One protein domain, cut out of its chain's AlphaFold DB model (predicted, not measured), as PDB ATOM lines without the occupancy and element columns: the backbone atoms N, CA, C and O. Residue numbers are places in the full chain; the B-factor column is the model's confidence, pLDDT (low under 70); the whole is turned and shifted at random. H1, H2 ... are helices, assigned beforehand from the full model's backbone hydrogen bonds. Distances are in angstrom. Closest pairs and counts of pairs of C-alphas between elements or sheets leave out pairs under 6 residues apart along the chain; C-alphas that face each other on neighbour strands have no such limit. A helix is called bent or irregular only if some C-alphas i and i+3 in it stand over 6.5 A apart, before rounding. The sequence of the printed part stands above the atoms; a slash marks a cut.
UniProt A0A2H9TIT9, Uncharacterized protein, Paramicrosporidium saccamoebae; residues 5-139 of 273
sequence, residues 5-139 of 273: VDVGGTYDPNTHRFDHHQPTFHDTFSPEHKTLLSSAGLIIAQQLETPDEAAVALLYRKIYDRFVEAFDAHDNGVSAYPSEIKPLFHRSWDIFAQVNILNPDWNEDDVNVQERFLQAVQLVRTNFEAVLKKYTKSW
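This is residues 5 to 139 of the 273 residues of an uncharacterized protein of Paramicrosporidium saccamoebae (UniProt A0A2H9TIT9). Two long helices, kinked H2 and H4, run opposite ways and pack on each other through residues 59 to 67 of H2 and 128 to 136 of H4, with short H1 packed on H2 and short H3 on H4; residues 81 to 94 and 105 to 110 stick out. The 135 printed residues have four named helices, H1 to H4 in order, and no named strand: all helix, though under half are in named elements. The whole is only just compact, close to loose, with a radius of gyration of the C-alphas of 16.8 A and spans of 51 by 41 by 36 A.

Residues 5 to 38, from C-alpha 5 at (122.493, 141.714, 161.205), hold no named element. H1 is residues 39 to 46; H2, 54 to 75, is 29.6 A long, kinked by 43 degrees near residue 67 and only just irregular, C-alphas 66 and 69 being 7.0 A apart. H3 is residues 95 to 100; H4, 113 to 139, is 37.1 A long, ending at C-alpha 139 (127.155, 158.271, 186.435).

H1 and H2, a hairpin, touch at a shallow 19 degrees, closest C-alphas Gly 41 and Val 68, 6.1 A. H2 touches H4, closest C-alphas Leu 59 and Tyr 135, 6.8 A. H3 and H4, a hairpin, touch, closest C-alphas Val 99 and Ala 120, 5.5 A. Every O i to N i+4 pair is within hydrogen-bond range in H1 and H3; H2 has 15 of 18, H4 22 of 23.

The printed part has no cut; links H2 to H3 and H3 to H4 are long. Residues 47 to 52 have pLDDT under 70.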
ATOM      1  N   VAL A   5     123.322 141.067 160.192       93.00
ATOM      2  CA  VAL A   5     122.493 141.714 161.205       93.00
ATOM      3  C   VAL A   5     121.081 141.751 160.649       93.00
ATOM      4  O   VAL A   5     120.914 142.112 159.486       93.00
ATOM      5  N   ASP A   6     120.107 141.356 161.464       93.56
ATOM      6  CA  ASP A   6     118.668 141.503 161.204       93.56
ATOM      7  C   ASP A   6     118.085 140.676 160.040       93.56
ATOM      8  O   ASP A   6     116.880 140.642 159.808       93.56
ATOM      9  N   VAL A   7     118.932 139.956 159.303       92.00
ATOM     10  CA  VAL A   7     118.533 139.143 158.149       92.00
ATOM     11  C   VAL A   7     119.238 137.786 158.134       92.00
ATOM     12  O   VAL A   7     120.309 137.601 158.712       92.00
ATOM     13  N   GLY A   8     118.676 136.829 157.393       91.88
ATOM     14  CA  GLY A   8     119.266 135.499 157.185       91.88
ATOM     15  C   GLY A   8     118.629 134.371 158.003       91.88
ATOM     16  O   GLY A   8     119.027 133.216 157.858       91.88
ATOM     17  N   GLY A   9     117.624 134.672 158.823       93.38
ATOM     18  CA  GLY A   9     116.774 133.716 159.527       93.38
ATOM     19  C   GLY A   9     117.487 132.893 160.596       93.38
ATOM     20  O   GLY A   9     116.995 131.822 160.939       93.38
ATOM     21  N   THR A  10     118.657 133.335 161.072       92.88
ATOM     22  CA  THR A  10     119.485 132.590 162.032       92.88
ATOM     23  C   THR A  10     120.128 133.519 163.062       92.88
ATOM     24  O   THR A  10     120.830 134.459 162.685       92.88
ATOM     25  N   TYR A  11     119.991 133.183 164.346       92.62
ATOM     26  CA  TYR A  11     120.863 133.671 165.414       92.62
ATOM     27  C   TYR A  11     121.974 132.650 165.712       92.62
ATOM     28  O   TYR A  11     121.705 131.525 166.130       92.62
ATOM     29  N   ASP A  12     123.224 133.047 165.480       91.88
ATOM     30  CA  ASP A  12     124.421 132.297 165.862       91.88
ATOM     31  C   ASP A  12     125.591 133.274 166.106       91.88
ATOM     32  O   ASP A  12     126.223 133.753 165.150       91.88
ATOM     33  N   PRO A  13     125.920 133.579 167.377       89.31
ATOM     34  CA  PRO A  13     126.984 134.522 167.704       89.31
ATOM     35  C   PRO A  13     128.372 134.015 167.284       89.31
ATOM     36  O   PRO A  13     129.241 134.831 166.976       89.31
ATOM     37  N   ASN A  14     128.587 132.695 167.177       90.12
ATOM     38  CA  ASN A  14     129.879 132.128 166.769       90.12
ATOM     39  C   ASN A  14     130.181 132.368 165.285       90.12
ATOM     40  O   ASN A  14     131.343 132.413 164.880       90.12
ATOM     41  N   THR A  15     129.139 132.524 164.468       91.69
ATOM     42  CA  THR A  15     129.260 132.825 163.037       91.69
ATOM     43  C   THR A  15     128.864 134.262 162.698       91.69
ATOM     44  O   THR A  15     128.738 134.605 161.522       91.69
ATOM     45  N   HIS A  16     128.734 135.133 163.709       92.19
ATOM     46  CA  HIS A  16     128.343 136.540 163.571       92.19
ATOM     47  C   HIS A  16     127.014 136.709 162.813       92.19
ATOM     48  O   HIS A  16     126.929 137.463 161.833       92.19
ATOM     49  N   ARG A  17     125.997 135.945 163.216       93.94
ATOM     50  CA  ARG A  17     124.624 136.020 162.704       93.94
ATOM     51  C   ARG A  17     123.707 136.487 163.827       93.94
ATOM     52  O   ARG A  17     123.587 135.805 164.838       93.94
ATOM     53  N   PHE A  18     123.092 137.651 163.654       94.88
ATOM     54  CA  PHE A  18     122.302 138.319 164.690       94.88
ATOM     55  C   PHE A  18     120.888 138.625 164.192       94.88
ATOM     56  O   PHE A  18     120.465 139.773 164.234       94.88
ATOM     57  N   ASP A  19     120.177 137.635 163.661       94.69
ATOM     58  CA  ASP A  19     118.779 137.789 163.241       94.69
ATOM     59  C   ASP A  19     117.844 137.214 164.314       94.69
ATOM     60  O   ASP A  19     118.033 136.075 164.732       94.69
ATOM     61  N   HIS A  20     116.826 137.971 164.726       94.94
ATOM     62  CA  HIS A  20     115.862 137.599 165.767       94.94
ATOM     63  C   HIS A  20     114.490 137.141 165.226       94.94
ATOM     64  O   HIS A  20     113.641 136.698 165.993       94.94
ATOM     65  N   HIS A  21     114.253 137.189 163.911       95.06
ATOM     66  CA  HIS A  21     112.929 136.983 163.303       95.06
ATOM     67  C   HIS A  21     112.393 135.540 163.349       95.06
ATOM     68  O   HIS A  21     111.321 135.245 162.810       95.06
ATOM     69  N   GLN A  22     113.134 134.595 163.927       94.31
ATOM     70  CA  GLN A  22     112.704 133.201 163.950       94.31
ATOM     71  C   GLN A  22     111.554 133.012 164.950       94.31
ATOM     72  O   GLN A  22     111.663 133.471 166.082       94.31
ATOM     73  N   PRO A  23     110.493 132.247 164.620       91.69
ATOM     74  CA  PRO A  23     109.393 131.985 165.557       91.69
ATOM     75  C   PRO A  23     109.818 131.328 166.877       91.69
ATOM     76  O   PRO A  23     109.060 131.346 167.838       91.69
ATOM     77  N   THR A  24     110.994 130.698 166.896       92.12
ATOM     78  CA  THR A  24     111.590 130.036 168.061       92.12
ATOM     79  C   THR A  24     112.441 130.967 168.922       92.12
ATOM     80  O   THR A  24     112.921 130.532 169.966       92.12
ATOM     81  N   PHE A  25     112.696 132.197 168.476       94.12
ATOM     82  CA  PHE A  25     113.537 133.144 169.191       94.12
ATOM     83  C   PHE A  25     112.737 133.822 170.308       94.12
ATOM     84  O   PHE A  25     111.729 134.486 170.061       94.12
ATOM     85  N   HIS A  26     113.188 133.639 171.548       95.00
ATOM     86  CA  HIS A  26     112.519 134.154 172.745       95.00
ATOM     87  C   HIS A  26     113.507 134.703 173.784       95.00
ATOM     88  O   HIS A  26     113.146 134.853 174.952       95.00
ATOM     89  N   ASP A  27     114.747 134.985 173.379       94.62
ATOM     90  CA  ASP A  27     115.780 135.441 174.303       94.62
ATOM     91  C   ASP A  27     115.514 136.891 174.726       94.62
ATOM     92  O   ASP A  27     115.166 137.754 173.915       94.62
ATOM     93  N   THR A  28     115.709 137.156 176.014       95.56
ATOM     94  CA  THR A  28     115.670 138.489 176.624       95.56
ATOM     95  C   THR A  28     117.030 138.794 177.253       95.56
ATOM     96  O   THR A  28     117.832 137.891 177.492       95.56
ATOM     97  N   PHE A  29     117.313 140.065 177.545       93.12
ATOM     98  CA  PHE A  29     118.601 140.459 178.137       93.12
ATOM     99  C   PHE A  29     118.853 139.851 179.524       93.12
ATOM    100  O   PHE A  29     119.982 139.513 179.875       93.12
ATOM    101  N   SER A  30     117.799 139.714 180.329       91.31
ATOM    102  CA  SER A  30     117.829 139.020 181.617       91.31
ATOM    103  C   SER A  30     116.430 138.499 181.975       91.31
ATOM    104  O   SER A  30     115.448 138.939 181.368       91.31
ATOM    105  N   PRO A  31     116.291 137.640 183.004       92.00
ATOM    106  CA  PRO A  31     114.986 137.163 183.470       92.00
ATOM    107  C   PRO A  31     114.016 138.268 183.923       92.00
ATOM    108  O   PRO A  31     112.812 138.029 183.996       92.00
ATOM    109  N   GLU A  32     114.514 139.467 184.246       91.88
ATOM    110  CA  GLU A  32     113.670 140.607 184.627       91.88
ATOM    111  C   GLU A  32     113.101 141.361 183.415       91.88
ATOM    112  O   GLU A  32     112.100 142.070 183.548       91.88
ATOM    113  N   HIS A  33     113.718 141.206 182.240       94.94
ATOM    114  CA  HIS A  33     113.303 141.862 181.005       94.94
ATOM    115  C   HIS A  33     112.235 141.048 180.284       94.94
ATOM    116  O   HIS A  33     112.291 139.820 180.215       94.94
ATOM    117  N   LYS A  34     111.258 141.759 179.720       94.69
ATOM    118  CA  LYS A  34     110.162 141.168 178.934       94.69
ATOM    119  C   LYS A  34     110.316 141.407 177.437       94.69
ATOM    120  O   LYS A  34     109.656 140.742 176.646       94.69
ATOM    121  N   THR A  35     111.146 142.374 177.070       96.62
ATOM    122  CA  THR A  35     111.450 142.724 175.689       96.62
ATOM    123  C   THR A  35     112.361 141.650 175.103       96.62
ATOM    124  O   THR A  35     113.415 141.360 175.674       96.62
ATOM    125  N   LEU A  36     111.937 141.038 173.996       96.88
ATOM    126  CA  LEU A  36     112.795 140.133 173.233       96.88
ATOM    127  C   LEU A  36     113.951 140.928 172.635       96.88
ATOM    128  O   LEU A  36     113.750 142.060 172.200       96.88
ATOM    129  N   LEU A  37     115.143 140.343 172.596       96.88
ATOM    130  CA  LEU A  37     116.292 140.988 171.968       96.88
ATOM    131  C   LEU A  37     116.050 141.140 170.461       96.88
ATOM    132  O   LEU A  37     115.507 140.242 169.817       96.88
ATOM    133  N   SER A  38     116.477 142.260 169.888       97.06
ATOM    134  CA  SER A  38     116.708 142.367 168.450       97.06
ATOM    135  C   SER A  38     118.208 142.348 168.174       97.06
ATOM    136  O   SER A  38     119.015 142.099 169.079       97.06
ATOM    137  N   SER A  39     118.639 142.575 166.932       94.81
ATOM    138  CA  SER A  39     120.067 142.554 166.610       94.81
ATOM    139  C   SER A  39     120.903 143.503 167.475       94.81
ATOM    140  O   SER A  39     122.055 143.193 167.784       94.81
ATOM    141  N   ALA A  40     120.338 144.644 167.884       94.50
ATOM    142  CA  ALA A  40     121.014 145.595 168.761       94.50
ATOM    143  C   ALA A  40     121.312 144.975 170.137       94.50
ATOM    144  O   ALA A  40     122.470 144.956 170.570       94.50
ATOM    145  N   GLY A  41     120.290 144.427 170.796       94.12
ATOM    146  CA  GLY A  41     120.415 143.724 172.066       94.12
ATOM    147  C   GLY A  41     121.319 142.497 171.987       94.12
ATOM    148  O   GLY A  41     122.176 142.323 172.850       94.12
ATOM    149  N   LEU A  42     121.205 141.698 170.922       93.25
ATOM    150  CA  LEU A  42     122.037 140.513 170.689       93.25
ATOM    151  C   LEU A  42     123.533 140.845 170.615       93.25
ATOM    152  O   LEU A  42     124.351 140.191 171.262       93.25
ATOM    153  N   ILE A  43     123.905 141.881 169.857       89.94
ATOM    154  CA  ILE A  43     125.306 142.309 169.738       89.94
ATOM    155  C   ILE A  43     125.831 142.794 171.094       89.94
ATOM    156  O   ILE A  43     126.941 142.436 171.487       89.94
ATOM    157  N   ILE A  44     125.042 143.581 171.832       86.44
ATOM    158  CA  ILE A  44     125.435 144.072 173.160       86.44
ATOM    159  C   ILE A  44     125.576 142.917 174.162       86.44
ATOM    160  O   ILE A  44     126.551 142.892 174.911       86.44
ATOM    161  N   ALA A  45     124.660 141.946 174.138       82.50
ATOM    162  CA  ALA A  45     124.687 140.751 174.980       82.50
ATOM    163  C   ALA A  45     125.864 139.811 174.660       82.50
ATOM    164  O   ALA A  45     126.389 139.158 175.556       82.50
ATOM    165  N   GLN A  46     126.338 139.774 173.411       78.56
ATOM    166  CA  GLN A  46     127.519 138.987 173.046       78.56
ATOM    167  C   GLN A  46     128.829 139.631 173.528       78.56
ATOM    168  O   GLN A  46     129.725 138.940 174.006       78.56
ATOM    169  N   GLN A  47     128.955 140.963 173.462       69.94
ATOM    170  CA  GLN A  47     130.126 141.679 174.012       69.94
ATOM    171  C   GLN A  47     130.244 141.546 175.550       69.94
ATOM    172  O   GLN A  47     131.181 142.057 176.165       69.94
ATOM    173  N   LEU A  48     129.272 140.863 176.156       60.31
ATOM    174  CA  LEU A  48     129.007 140.689 177.573       60.31
ATOM    175  C   LEU A  48     129.347 139.289 178.098       60.31
ATOM    176  O   LEU A  48     129.083 139.009 179.269       60.31
ATOM    177  N   GLU A  49     129.942 138.411 177.287       53.84
ATOM    178  CA  GLU A  49     130.456 137.129 177.772       53.84
ATOM    179  C   GLU A  49     131.630 137.377 178.742       53.84
ATOM    180  O   GLU A  49     132.793 137.429 178.352       53.84
ATOM    181  N   THR A  50     131.282 137.532 180.031       51.72
ATOM    182  CA  THR A  50     132.095 137.776 181.247       51.72
ATOM    183  C   THR A  50     132.505 139.229 181.560       51.72
ATOM    184  O   THR A  50     133.659 139.617 181.377       51.72
ATOM    185  N   PRO A  51     131.621 140.062 182.151       53.72
ATOM    186  CA  PRO A  51     132.078 141.238 182.883       53.72
ATOM    187  C   PRO A  51     132.803 140.780 184.162       53.72
ATOM    188  O   PRO A  51     132.169 140.405 185.143       53.72
ATOM    189  N   ASP A  52     134.137 140.814 184.153       56.97
ATOM    190  CA  ASP A  52     135.013 140.364 185.258       56.97
ATOM    191  C   ASP A  52     134.904 141.255 186.528       56.97
ATOM    192  O   ASP A  52     135.476 140.970 187.578       56.97
ATOM    193  N   GLU A  53     134.140 142.353 186.457       77.62
ATOM    194  CA  GLU A  53     134.010 143.367 187.505       77.62
ATOM    195  C   GLU A  53     132.546 143.821 187.675       77.62
ATOM    196  O   GLU A  53     131.859 144.152 186.706       77.62
ATOM    197  N   ALA A  54     132.065 143.908 188.924       82.81
ATOM    198  CA  ALA A  54     130.686 144.306 189.246       82.81
ATOM    199  C   ALA A  54     130.289 145.674 188.653       82.81
ATOM    200  O   ALA A  54     129.146 145.875 188.243       82.81
ATOM    201  N   ALA A  55     131.244 146.605 188.555       81.56
ATOM    202  CA  ALA A  55     131.038 147.910 187.934       81.56
ATOM    203  C   ALA A  55     130.724 147.807 186.432       81.56
ATOM    204  O   ALA A  55     129.909 148.571 185.913       81.56
ATOM    205  N   VAL A  56     131.344 146.849 185.740       84.25
ATOM    206  CA  VAL A  56     131.110 146.590 184.318       84.25
ATOM    207  C   VAL A  56     129.722 145.979 184.127       84.25
ATOM    208  O   VAL A  56     128.960 146.475 183.303       84.25
ATOM    209  N   ALA A  57     129.339 144.995 184.946       86.12
ATOM    210  CA  ALA A  57     127.991 144.419 184.915       86.12
ATOM    211  C   ALA A  57     126.896 145.480 185.153       86.12
ATOM    212  O   ALA A  57     125.917 145.548 184.407       86.12
ATOM    213  N   LEU A  58     127.101 146.364 186.138       88.19
ATOM    214  CA  LEU A  58     126.198 147.481 186.422       88.19
ATOM    215  C   LEU A  58     126.071 148.438 185.226       88.19
ATOM    216  O   LEU A  58     124.966 148.853 184.879       88.19
ATOM    217  N   LEU A  59     127.189 148.783 184.579       89.38
ATOM    218  CA  LEU A  59     127.190 149.640 183.392       89.38
ATOM    219  C   LEU A  59     126.437 149.012 182.224       89.38
ATOM    220  O   LEU A  59     125.673 149.706 181.561       89.38
ATOM    221  N   TYR A  60     126.646 147.724 181.970       88.62
ATOM    222  CA  TYR A  60     125.987 147.032 180.872       88.62
ATOM    223  C   TYR A  60     124.479 146.989 181.044       88.62
ATOM    224  O   TYR A  60     123.763 147.381 180.126       88.62
ATOM    225  N   ARG A  61     124.006 146.610 182.237       90.81
ATOM    226  CA  ARG A  61     122.582 146.689 182.566       90.81
ATOM    227  C   ARG A  61     122.069 148.115 182.379       90.81
ATOM    228  O   ARG A  61     121.099 148.337 181.672       90.81
ATOM    229  N   LYS A  62     122.789 149.118 182.892       92.69
ATOM    230  CA  LYS A  62     122.377 150.519 182.743       92.69
ATOM    231  C   LYS A  62     122.273 150.973 181.284       92.69
ATOM    232  O   LYS A  62     121.363 151.729 180.949       92.69
ATOM    233  N   ILE A  63     123.213 150.562 180.435       93.81
ATOM    234  CA  ILE A  63     123.223 150.878 179.001       93.81
ATOM    235  C   ILE A  63     122.080 150.158 178.292       93.81
ATOM    236  O   ILE A  63     121.420 150.771 177.454       93.81
ATOM    237  N   TYR A  64     121.825 148.897 178.639       95.06
ATOM    238  CA  TYR A  64     120.711 148.147 178.087       95.06
ATOM    239  C   TYR A  64     119.375 148.819 178.428       95.06
ATOM    240  O   TYR A  64     118.722 149.359 177.533       95.06
ATOM    241  N   ASP A  65     119.059 148.928 179.720       93.69
ATOM    242  CA  ASP A  65     117.780 149.428 180.238       93.69
ATOM    243  C   ASP A  65     117.474 150.870 179.780       93.69
ATOM    244  O   ASP A  65     116.322 151.274 179.641       93.69
ATOM    245  N   ARG A  66     118.504 151.711 179.588       93.25
ATOM    246  CA  ARG A  66     118.321 153.147 179.284       93.25
ATOM    247  C   ARG A  66     118.560 153.527 177.833       93.25
ATOM    248  O   ARG A  66     118.352 154.696 177.496       93.25
ATOM    249  N   PHE A  67     119.018 152.602 176.996       95.19
ATOM    250  CA  PHE A  67     119.303 152.894 175.595       95.19
ATOM    251  C   PHE A  67     118.910 151.749 174.669       95.19
ATOM    252  O   PHE A  67     118.122 151.980 173.762       95.19
ATOM    253  N   VAL A  68     119.438 150.542 174.884       96.62
ATOM    254  CA  VAL A  68     119.316 149.433 173.919       96.62
ATOM    255  C   VAL A  68     117.925 148.803 173.932       96.62
ATOM    256  O   VAL A  68     117.392 148.545 172.858       96.62
ATOM    257  N   GLU A  69     117.297 148.637 175.101       97.19
ATOM    258  CA  GLU A  69     115.971 148.007 175.207       97.19
ATOM    259  C   GLU A  69     114.921 148.726 174.347       97.19
ATOM    260  O   GLU A  69     114.046 148.093 173.766       97.19
ATOM    261  N   ALA A  70     115.027 150.051 174.197       95.94
ATOM    262  CA  ALA A  70     114.124 150.802 173.332       95.94
ATOM    263  C   ALA A  70     114.254 150.398 171.852       95.94
ATOM    264  O   ALA A  70     113.246 150.392 171.146       95.94
ATOM    265  N   PHE A  71     115.464 150.072 171.378       96.75
ATOM    266  CA  PHE A  71     115.677 149.572 170.015       96.75
ATOM    267  C   PHE A  71     115.092 148.175 169.865       96.75
ATOM    268  O   PHE A  71     114.310 147.961 168.947       96.75
ATOM    269  N   ASP A  72     115.393 147.282 170.809       97.81
ATOM    270  CA  ASP A  72     114.837 145.929 170.828       97.81
ATOM    271  C   ASP A  72     113.300 145.955 170.816       97.81
ATOM    272  O   ASP A  72     112.660 145.259 170.028       97.81
ATOM    273  N   ALA A  73     112.692 146.801 171.649       97.06
ATOM    274  CA  ALA A  73     111.245 146.965 171.718       97.06
ATOM    275  C   ALA A  73     110.668 147.499 170.404       97.06
ATOM    276  O   ALA A  73     109.682 146.955 169.909       97.06
ATOM    277  N   HIS A  74     111.275 148.543 169.830       95.56
ATOM    278  CA  HIS A  74     110.807 149.139 168.581       95.56
ATOM    279  C   HIS A  74     110.852 148.134 167.420       95.56
ATOM    280  O   HIS A  74     109.894 148.038 166.656       95.56
ATOM    281  N   ASP A  75     111.936 147.367 167.316       96.12
ATOM    282  CA  ASP A  75     112.150 146.364 166.268       96.12
ATOM    283  C   ASP A  75     111.170 145.187 166.387       96.12
ATOM    284  O   ASP A  75     110.550 144.755 165.420       96.12
ATOM    285  N   ASN A  76     110.910 144.747 167.621       95.62
ATOM    286  CA  ASN A  76     109.922 143.709 167.918       95.62
ATOM    287  C   ASN A  76     108.463 144.223 167.927       95.62
ATOM    288  O   ASN A  76     107.549 143.482 168.296       95.62
ATOM    289  N   GLY A  77     108.209 145.484 167.556       94.12
ATOM    290  CA  GLY A  77     106.858 146.058 167.505       94.12
ATOM    291  C   GLY A  77     106.181 146.216 168.874       94.12
ATOM    292  O   GLY A  77     104.950 146.231 168.971       94.12
ATOM    293  N   VAL A  78     106.963 146.328 169.946       94.44
ATOM    294  CA  VAL A  78     106.489 146.478 171.325       94.44
ATOM    295  C   VAL A  78     106.228 147.952 171.636       94.44
ATOM    296  O   VAL A  78     107.096 148.812 171.514       94.44
ATOM    297  N   SER A  79     105.011 148.256 172.086       91.81
ATOM    298  CA  SER A  79     104.646 149.600 172.549       91.81
ATOM    299  C   SER A  79     105.095 149.842 173.992       91.81
ATOM    300  O   SER A  79     104.955 148.966 174.842       91.81
ATOM    301  N   ALA A  80     105.546 151.063 174.301       89.75
ATOM    302  CA  ALA A  80     105.985 151.447 175.651       89.75
ATOM    303  C   ALA A  80     104.869 151.394 176.716       89.75
ATOM    304  O   ALA A  80     105.147 151.296 177.909       89.75
ATOM    305  N   TYR A  81     103.606 151.473 176.289       90.94
ATOM    306  CA  TYR A  81     102.431 151.363 177.147       90.94
ATOM    307  C   TYR A  81     101.373 150.481 176.474       90.94
ATOM    308  O   TYR A  81     101.322 150.437 175.240       90.94
ATOM    309  N   PRO A  82     100.495 149.825 177.253       91.19
ATOM    310  CA  PRO A  82      99.315 149.167 176.711       91.19
ATOM    311  C   PRO A  82      98.454 150.124 175.877       91.19
ATOM    312  O   PRO A  82      98.328 151.308 176.200       91.19
ATOM    313  N   SER A  83      97.840 149.600 174.817       88.75
ATOM    314  CA  SER A  83      97.106 150.368 173.795       88.75
ATOM    315  C   SER A  83      95.949 151.225 174.333       88.75
ATOM    316  O   SER A  83      95.558 152.230 173.738       88.75
ATOM    317  N   GLU A  84      95.401 150.827 175.472       94.38
ATOM    318  CA  GLU A  84      94.318 151.476 176.192       94.38
ATOM    319  C   GLU A  84      94.761 152.761 176.911       94.38
ATOM    320  O   GLU A  84      93.927 153.631 177.181       94.38
ATOM    321  N   ILE A  85      96.060 152.920 177.189       92.88
ATOM    322  CA  ILE A  85      96.608 154.114 177.835       92.88
ATOM    323  C   ILE A  85      96.963 155.145 176.766       92.88
ATOM    324  O   ILE A  85      97.911 154.991 175.999       92.88
ATOM    325  N   LYS A  86      96.222 156.256 176.747       90.19
ATOM    326  CA  LYS A  86      96.514 157.383 175.855       90.19
ATOM    327  C   LYS A  86      97.528 158.330 176.503       90.19
ATOM    328  O   LYS A  86      97.281 158.787 177.621       90.19
ATOM    329  N   PRO A  87      98.634 158.678 175.822       90.00
ATOM    330  CA  PRO A  87      99.600 159.615 176.372       90.00
ATOM    331  C   PRO A  87      98.996 161.024 176.458       90.00
ATOM    332  O   PRO A  87      98.254 161.453 175.575       90.00
ATOM    333  N   LEU A  88      99.351 161.769 177.511       91.25
ATOM    334  CA  LEU A  88      98.894 163.154 177.706       91.25
ATOM    335  C   LEU A  88      99.456 164.124 176.655       91.25
ATOM    336  O   LEU A  88      98.893 165.192 176.430       91.25
ATOM    337  N   PHE A  89     100.577 163.767 176.030       91.12
ATOM    338  CA  PHE A  89     101.196 164.507 174.937       91.12
ATOM    339  C   PHE A  89     101.970 163.551 174.029       91.12
ATOM    340  O   PHE A  89     102.411 162.484 174.458       91.12
ATOM    341  N   HIS A  90     102.161 163.942 172.774       86.00
ATOM    342  CA  HIS A  90     102.904 163.152 171.801       86.00
ATOM    343  C   HIS A  90     104.404 163.491 171.868       86.00
ATOM    344  O   HIS A  90     104.784 164.659 171.776       86.00
ATOM    345  N   ARG A  91     105.265 162.479 172.027       85.31
ATOM    346  CA  ARG A  91     106.727 162.625 171.942       85.31
ATOM    347  C   ARG A  91     107.152 162.415 170.486       85.31
ATOM    348  O   ARG A  91     107.414 161.293 170.091       85.31
ATOM    349  N   SER A  92     107.177 163.484 169.691       82.19
ATOM    350  CA  SER A  92     107.380 163.399 168.231       82.19
ATOM    351  C   SER A  92     108.830 163.247 167.775       82.19
ATOM    352  O   SER A  92     109.058 163.063 166.586       82.19
ATOM    353  N   TRP A  93     109.813 163.440 168.657       91.12
ATOM    354  CA  TRP A  93     111.200 163.675 168.238       91.12
ATOM    355  C   TRP A  93     112.218 162.888 169.066       91.12
ATOM    356  O   TRP A  93     113.096 163.452 169.718       91.12
ATOM    357  N   ASP A  94     112.059 161.568 169.081       92.19
ATOM    358  CA  ASP A  94     113.034 160.642 169.653       92.19
ATOM    359  C   ASP A  94     114.091 160.214 168.614       92.19
ATOM    360  O   ASP A  94     114.204 160.793 167.529       92.19
ATOM    361  N   ILE A  95     114.946 159.252 168.973       94.25
ATOM    362  CA  ILE A  95     115.998 158.757 168.077       94.25
ATOM    363  C   ILE A  95     115.422 158.008 166.869       94.25
ATOM    364  O   ILE A  95     115.985 158.110 165.782       94.25
ATOM    365  N   PHE A  96     114.281 157.331 167.024       95.00
ATOM    366  CA  PHE A  96     113.616 156.602 165.944       95.00
ATOM    367  C   PHE A  96     113.042 157.570 164.914       95.00
ATOM    368  O   PHE A  96     113.281 157.401 163.723       95.00
ATOM    369  N   ALA A  97     112.385 158.642 165.361       95.19
ATOM    370  CA  ALA A  97     111.909 159.710 164.487       95.19
ATOM    371  C   ALA A  97     113.062 160.379 163.716       95.19
ATOM    372  O   ALA A  97     112.945 160.635 162.517       95.19
ATOM    373  N   GLN A  98     114.197 160.623 164.384       96.19
ATOM    374  CA  GLN A  98     115.382 161.212 163.753       96.19
ATOM    375  C   GLN A  98     116.058 160.274 162.745       96.19
ATOM    376  O   GLN A  98     116.560 160.741 161.728       96.19
ATOM    377  N   VAL A  99     116.081 158.963 162.999       96.69
ATOM    378  CA  VAL A  99     116.546 157.982 162.009       96.69
ATOM    379  C   VAL A  99     115.558 157.900 160.847       96.69
ATOM    380  O   VAL A  99     115.973 157.901 159.693       96.69
ATOM    381  N   ASN A 100     114.255 157.902 161.128       95.50
ATOM    382  CA  ASN A 100     113.221 157.761 160.111       95.50
ATOM    383  C   ASN A 100     113.191 158.928 159.113       95.50
ATOM    384  O   ASN A 100     112.929 158.698 157.938       95.50
ATOM    385  N   ILE A 101     113.501 160.162 159.536       95.38
ATOM    386  CA  ILE A 101     113.581 161.305 158.605       95.38
ATOM    387  C   ILE A 101     114.743 161.186 157.604       95.38
ATOM    388  O   ILE A 101     114.788 161.910 156.617       95.38
ATOM    389  N   LEU A 102     115.695 160.280 157.850       96.50
ATOM    390  CA  LEU A 102     116.773 159.974 156.913       96.50
ATOM    391  C   LEU A 102     116.350 158.925 155.878       96.50
ATOM    392  O   LEU A 102     117.146 158.584 155.014       96.50
ATOM    393  N   ASN A 103     115.128 158.398 155.911       96.06
ATOM    394  CA  ASN A 103     114.639 157.576 154.808       96.06
ATOM    395  C   ASN A 103     114.363 158.443 153.563       96.06
ATOM    396  O   ASN A 103     114.096 159.635 153.701       96.06
ATOM    397  N   PRO A 104     114.464 157.886 152.340       96.06
ATOM    398  CA  PRO A 104     113.916 158.506 151.132       96.06
ATOM    399  C   PRO A 104     112.461 158.928 151.333       96.06
ATOM    400  O   PRO A 104     111.638 158.110 151.754       96.06
ATOM    401  N   ASP A 105     112.138 160.178 151.010       95.00
ATOM    402  CA  ASP A 105     110.749 160.599 150.899       95.00
ATOM    403  C   ASP A 105     110.120 159.919 149.677       95.00
ATOM    404  O   ASP A 105     110.775 159.619 148.677       95.00
ATOM    405  N   TRP A 106     108.807 159.695 149.736       95.44
ATOM    406  CA  TRP A 106     108.064 158.995 148.681       95.44
ATOM    407  C   TRP A 106     108.136 159.684 147.305       95.44
ATOM    408  O   TRP A 106     107.811 159.062 146.295       95.44
ATOM    409  N   ASN A 107     108.506 160.966 147.274       96.31
ATOM    410  CA  ASN A 107     108.565 161.828 146.095       96.31
ATOM    411  C   ASN A 107     109.989 162.296 145.748       96.31
ATOM    412  O   ASN A 107     110.139 163.326 145.088       96.31
ATOM    413  N   GLU A 108     111.019 161.587 146.212       94.75
ATOM    414  CA  GLU A 108     112.407 161.838 145.825       94.75
ATOM    415  C   GLU A 108     112.888 160.816 144.789       94.75
ATOM    416  O   GLU A 108     112.889 159.609 145.036       94.75
ATOM    417  N   ASP A 109     113.348 161.314 143.643       93.06
ATOM    418  CA  ASP A 109     113.985 160.504 142.605       93.06
ATOM    419  C   ASP A 109     115.514 160.431 142.828       93.06
ATOM    420  O   ASP A 109     116.120 161.351 143.379       93.06
ATOM    421  N   ASP A 110     116.146 159.337 142.383       91.44
ATOM    422  CA  ASP A 110     117.610 159.138 142.362       91.44
ATOM    423  C   ASP A 110     118.342 159.297 143.720       91.44
ATOM    424  O   ASP A 110     119.494 159.736 143.793       91.44
ATOM    425  N   VAL A 111     117.704 158.894 144.825       93.62
ATOM    426  CA  VAL A 111     118.295 158.970 146.174       93.62
ATOM    427  C   VAL A 111     119.399 157.932 146.394       93.62
ATOM    428  O   VAL A 111     119.198 156.723 146.253       93.62
ATOM    429  N   ASN A 112     120.558 158.386 146.880       95.50
ATOM    430  CA  ASN A 112     121.604 157.500 147.384       95.50
ATOM    431  C   ASN A 112     121.258 156.964 148.786       95.50
ATOM    432  O   ASN A 112     121.613 157.550 149.809       95.50
ATOM    433  N   VAL A 113     120.581 155.815 148.833       95.12
ATOM    434  CA  VAL A 113     120.173 155.153 150.088       95.12
ATOM    435  C   VAL A 113     121.370 154.805 150.979       95.12
ATOM    436  O   VAL A 113     121.270 154.894 152.200       95.12
ATOM    437  N   GLN A 114     122.522 154.460 150.394       96.12
ATOM    438  CA  GLN A 114     123.718 154.121 151.173       96.12
ATOM    439  C   GLN A 114     124.284 155.330 151.916       96.12
ATOM    440  O   GLN A 114     124.718 155.212 153.060       96.12
ATOM    441  N   GLU A 115     124.244 156.511 151.303       96.88
ATOM    442  CA  GLU A 115     124.646 157.744 151.977       96.88
ATOM    443  C   GLU A 115     123.731 158.056 153.168       96.88
ATOM    444  O   GLU A 115     124.225 158.331 154.264       96.88
ATOM    445  N   ARG A 116     122.410 157.938 152.991       96.69
ATOM    446  CA  ARG A 116     121.441 158.156 154.078       96.69
ATOM    447  C   ARG A 116     121.587 157.142 155.208       96.69
ATOM    448  O   ARG A 116     121.564 157.513 156.381       96.69
ATOM    449  N   PHE A 117     121.828 155.879 154.866       96.06
ATOM    450  CA  PHE A 117     122.148 154.845 155.844       96.06
ATOM    451  C   PHE A 117     123.384 155.220 156.675       96.06
ATOM    452  O   PHE A 117     123.341 155.163 157.903       96.06
ATOM    453  N   LEU A 118     124.468 155.684 156.043       98.00
ATOM    454  CA  LEU A 118     125.669 156.119 156.767       98.00
ATOM    455  C   LEU A 118     125.419 157.350 157.653       98.00
ATOM    456  O   LEU A 118     125.999 157.446 158.737       98.00
ATOM    457  N   GLN A 119     124.533 158.264 157.246       98.19
ATOM    458  CA  GLN A 119     124.091 159.374 158.097       98.19
ATOM    459  C   GLN A 119     123.333 158.866 159.334       98.19
ATOM    460  O   GLN A 119     123.619 159.316 160.447       98.19
ATOM    461  N   ALA A 120     122.437 157.887 159.172       97.88
ATOM    462  CA  ALA A 120     121.711 157.268 160.282       97.88
ATOM    463  C   ALA A 120     122.660 156.534 161.244       97.88
ATOM    464  O   ALA A 120     122.581 156.721 162.460       97.88
ATOM    465  N   VAL A 121     123.628 155.782 160.709       96.44
ATOM    466  CA  VAL A 121     124.687 155.137 161.503       96.44
ATOM    467  C   VAL A 121     125.465 156.175 162.309       96.44
ATOM    468  O   VAL A 121     125.682 155.986 163.507       96.44
ATOM    469  N   GLN A 122     125.866 157.288 161.692       98.25
ATOM    470  CA  GLN A 122     126.610 158.339 162.386       98.25
ATOM    471  C   GLN A 122     125.781 159.008 163.492       98.25
ATOM    472  O   GLN A 122     126.312 159.280 164.575       98.25
ATOM    473  N   LEU A 123     124.489 159.249 163.253       97.94
ATOM    474  CA  LEU A 123     123.559 159.780 164.251       97.94
ATOM    475  C   LEU A 123     123.465 158.854 165.473       97.94
ATOM    476  O   LEU A 123     123.662 159.304 166.608       97.94
ATOM    477  N   VAL A 124     123.193 157.563 165.253       97.06
ATOM    478  CA  VAL A 124     123.042 156.584 166.339       97.06
ATOM    479  C   VAL A 124     124.369 156.377 167.068       97.06
ATOM    480  O   VAL A 124     124.388 156.416 168.298       97.06
ATOM    481  N   ARG A 125     125.494 156.274 166.343       95.94
ATOM    482  CA  ARG A 125     126.843 156.183 166.930       95.94
ATOM    483  C   ARG A 125     127.127 157.354 167.864       95.94
ATOM    484  O   ARG A 125     127.536 157.135 168.998       95.94
ATOM    485  N   THR A 126     126.885 158.583 167.411       97.62
ATOM    486  CA  THR A 126     127.157 159.791 168.207       97.62
ATOM    487  C   THR A 126     126.362 159.778 169.518       97.62
ATOM    488  O   THR A 126     126.900 160.096 170.579       97.62
ATOM    489  N   ASN A 127     125.090 159.370 169.463       96.50
ATOM    490  CA  ASN A 127     124.246 159.247 170.652       96.50
ATOM    491  C   ASN A 127     124.730 158.128 171.582       96.50
ATOM    492  O   ASN A 127     124.863 158.350 172.786       96.50
ATOM    493  N   PHE A 128     125.046 156.956 171.034       94.69
ATOM    494  CA  PHE A 128     125.520 155.818 171.815       94.69
ATOM    495  C   PHE A 128     126.852 156.113 172.517       94.69
ATOM    496  O   PHE A 128     126.985 155.883 173.716       94.69
ATOM    497  N   GLU A 129     127.819 156.713 171.819       94.56
ATOM    498  CA  GLU A 129     129.101 157.126 172.402       94.56
ATOM    499  C   GLU A 129     128.914 158.166 173.517       94.56
ATOM    500  O   GLU A 129     129.581 158.103 174.556       94.56
ATOM    501  N   ALA A 130     127.981 159.107 173.344       95.75
ATOM    502  CA  ALA A 130     127.645 160.085 174.373       95.75
ATOM    503  C   ALA A 130     127.025 159.425 175.616       95.75
ATOM    504  O   ALA A 130     127.392 159.778 176.741       95.75
ATOM    505  N   VAL A 131     126.132 158.448 175.429       94.12
ATOM    506  CA  VAL A 131     125.528 157.656 176.513       94.12
ATOM    507  C   VAL A 131     126.588 156.835 177.241       94.12
ATOM    508  O   VAL A 131     126.697 156.932 178.466       94.12
ATOM    509  N   LEU A 132     127.437 156.118 176.505       91.88
ATOM    510  CA  LEU A 132     128.538 155.339 177.063       91.88
ATOM    511  C   LEU A 132     129.473 156.228 177.885       91.88
ATOM    512  O   LEU A 132     129.778 155.920 179.038       91.88
ATOM    513  N   LYS A 133     129.889 157.375 177.340       92.56
ATOM    514  CA  LYS A 133     130.722 158.350 178.056       92.56
ATOM    515  C   LYS A 133     130.021 158.874 179.308       92.56
ATOM    516  O   LYS A 133     130.656 158.964 180.359       92.56
ATOM    517  N   LYS A 134     128.731 159.212 179.226       93.75
ATOM    518  CA  LYS A 134     127.947 159.707 180.366       93.75
ATOM    519  C   LYS A 134     127.882 158.668 181.482       93.75
ATOM    520  O   LYS A 134     128.103 159.021 182.641       93.75
ATOM    521  N   TYR A 135     127.633 157.403 181.155       93.62
ATOM    522  CA  TYR A 135     127.528 156.369 182.177       93.62
ATOM    523  C   TYR A 135     128.884 155.964 182.759       93.62
ATOM    524  O   TYR A 135     129.030 155.918 183.979       93.62
ATOM    525  N   THR A 136     129.905 155.798 181.920       90.19
ATOM    526  CA  THR A 136     131.246 155.365 182.354       90.19
ATOM    527  C   THR A 136     132.047 156.456 183.064       90.19
ATOM    528  O   THR A 136     132.743 156.174 184.035       90.19
ATOM    529  N   LYS A 137     131.982 157.712 182.596       89.25
ATOM    530  CA  LYS A 137     132.822 158.816 183.101       89.25
ATOM    531  C   LYS A 137     132.112 159.748 184.080       89.25
ATOM    532  O   LYS A 137     132.766 160.631 184.623       89.25
ATOM    533  N   SER A 138     130.802 159.602 184.288       92.06
ATOM    534  CA  SER A 138     130.047 160.471 185.199       92.06
ATOM    535  C   SER A 138     129.126 159.692 186.132       92.06
ATOM    536  O   SER A 138     129.324 159.745 187.342       92.06
ATOM    537  N   TRP A 139     128.152 158.951 185.601       94.50
ATOM    538  CA  TRP A 139     127.155 158.271 186.435       94.50
ATOM    539  C   TRP A 139     127.779 157.232 187.368       94.50
ATOM    540  O   TRP A 139     127.509 157.277 188.564       94.50
TER     541      TRP A 139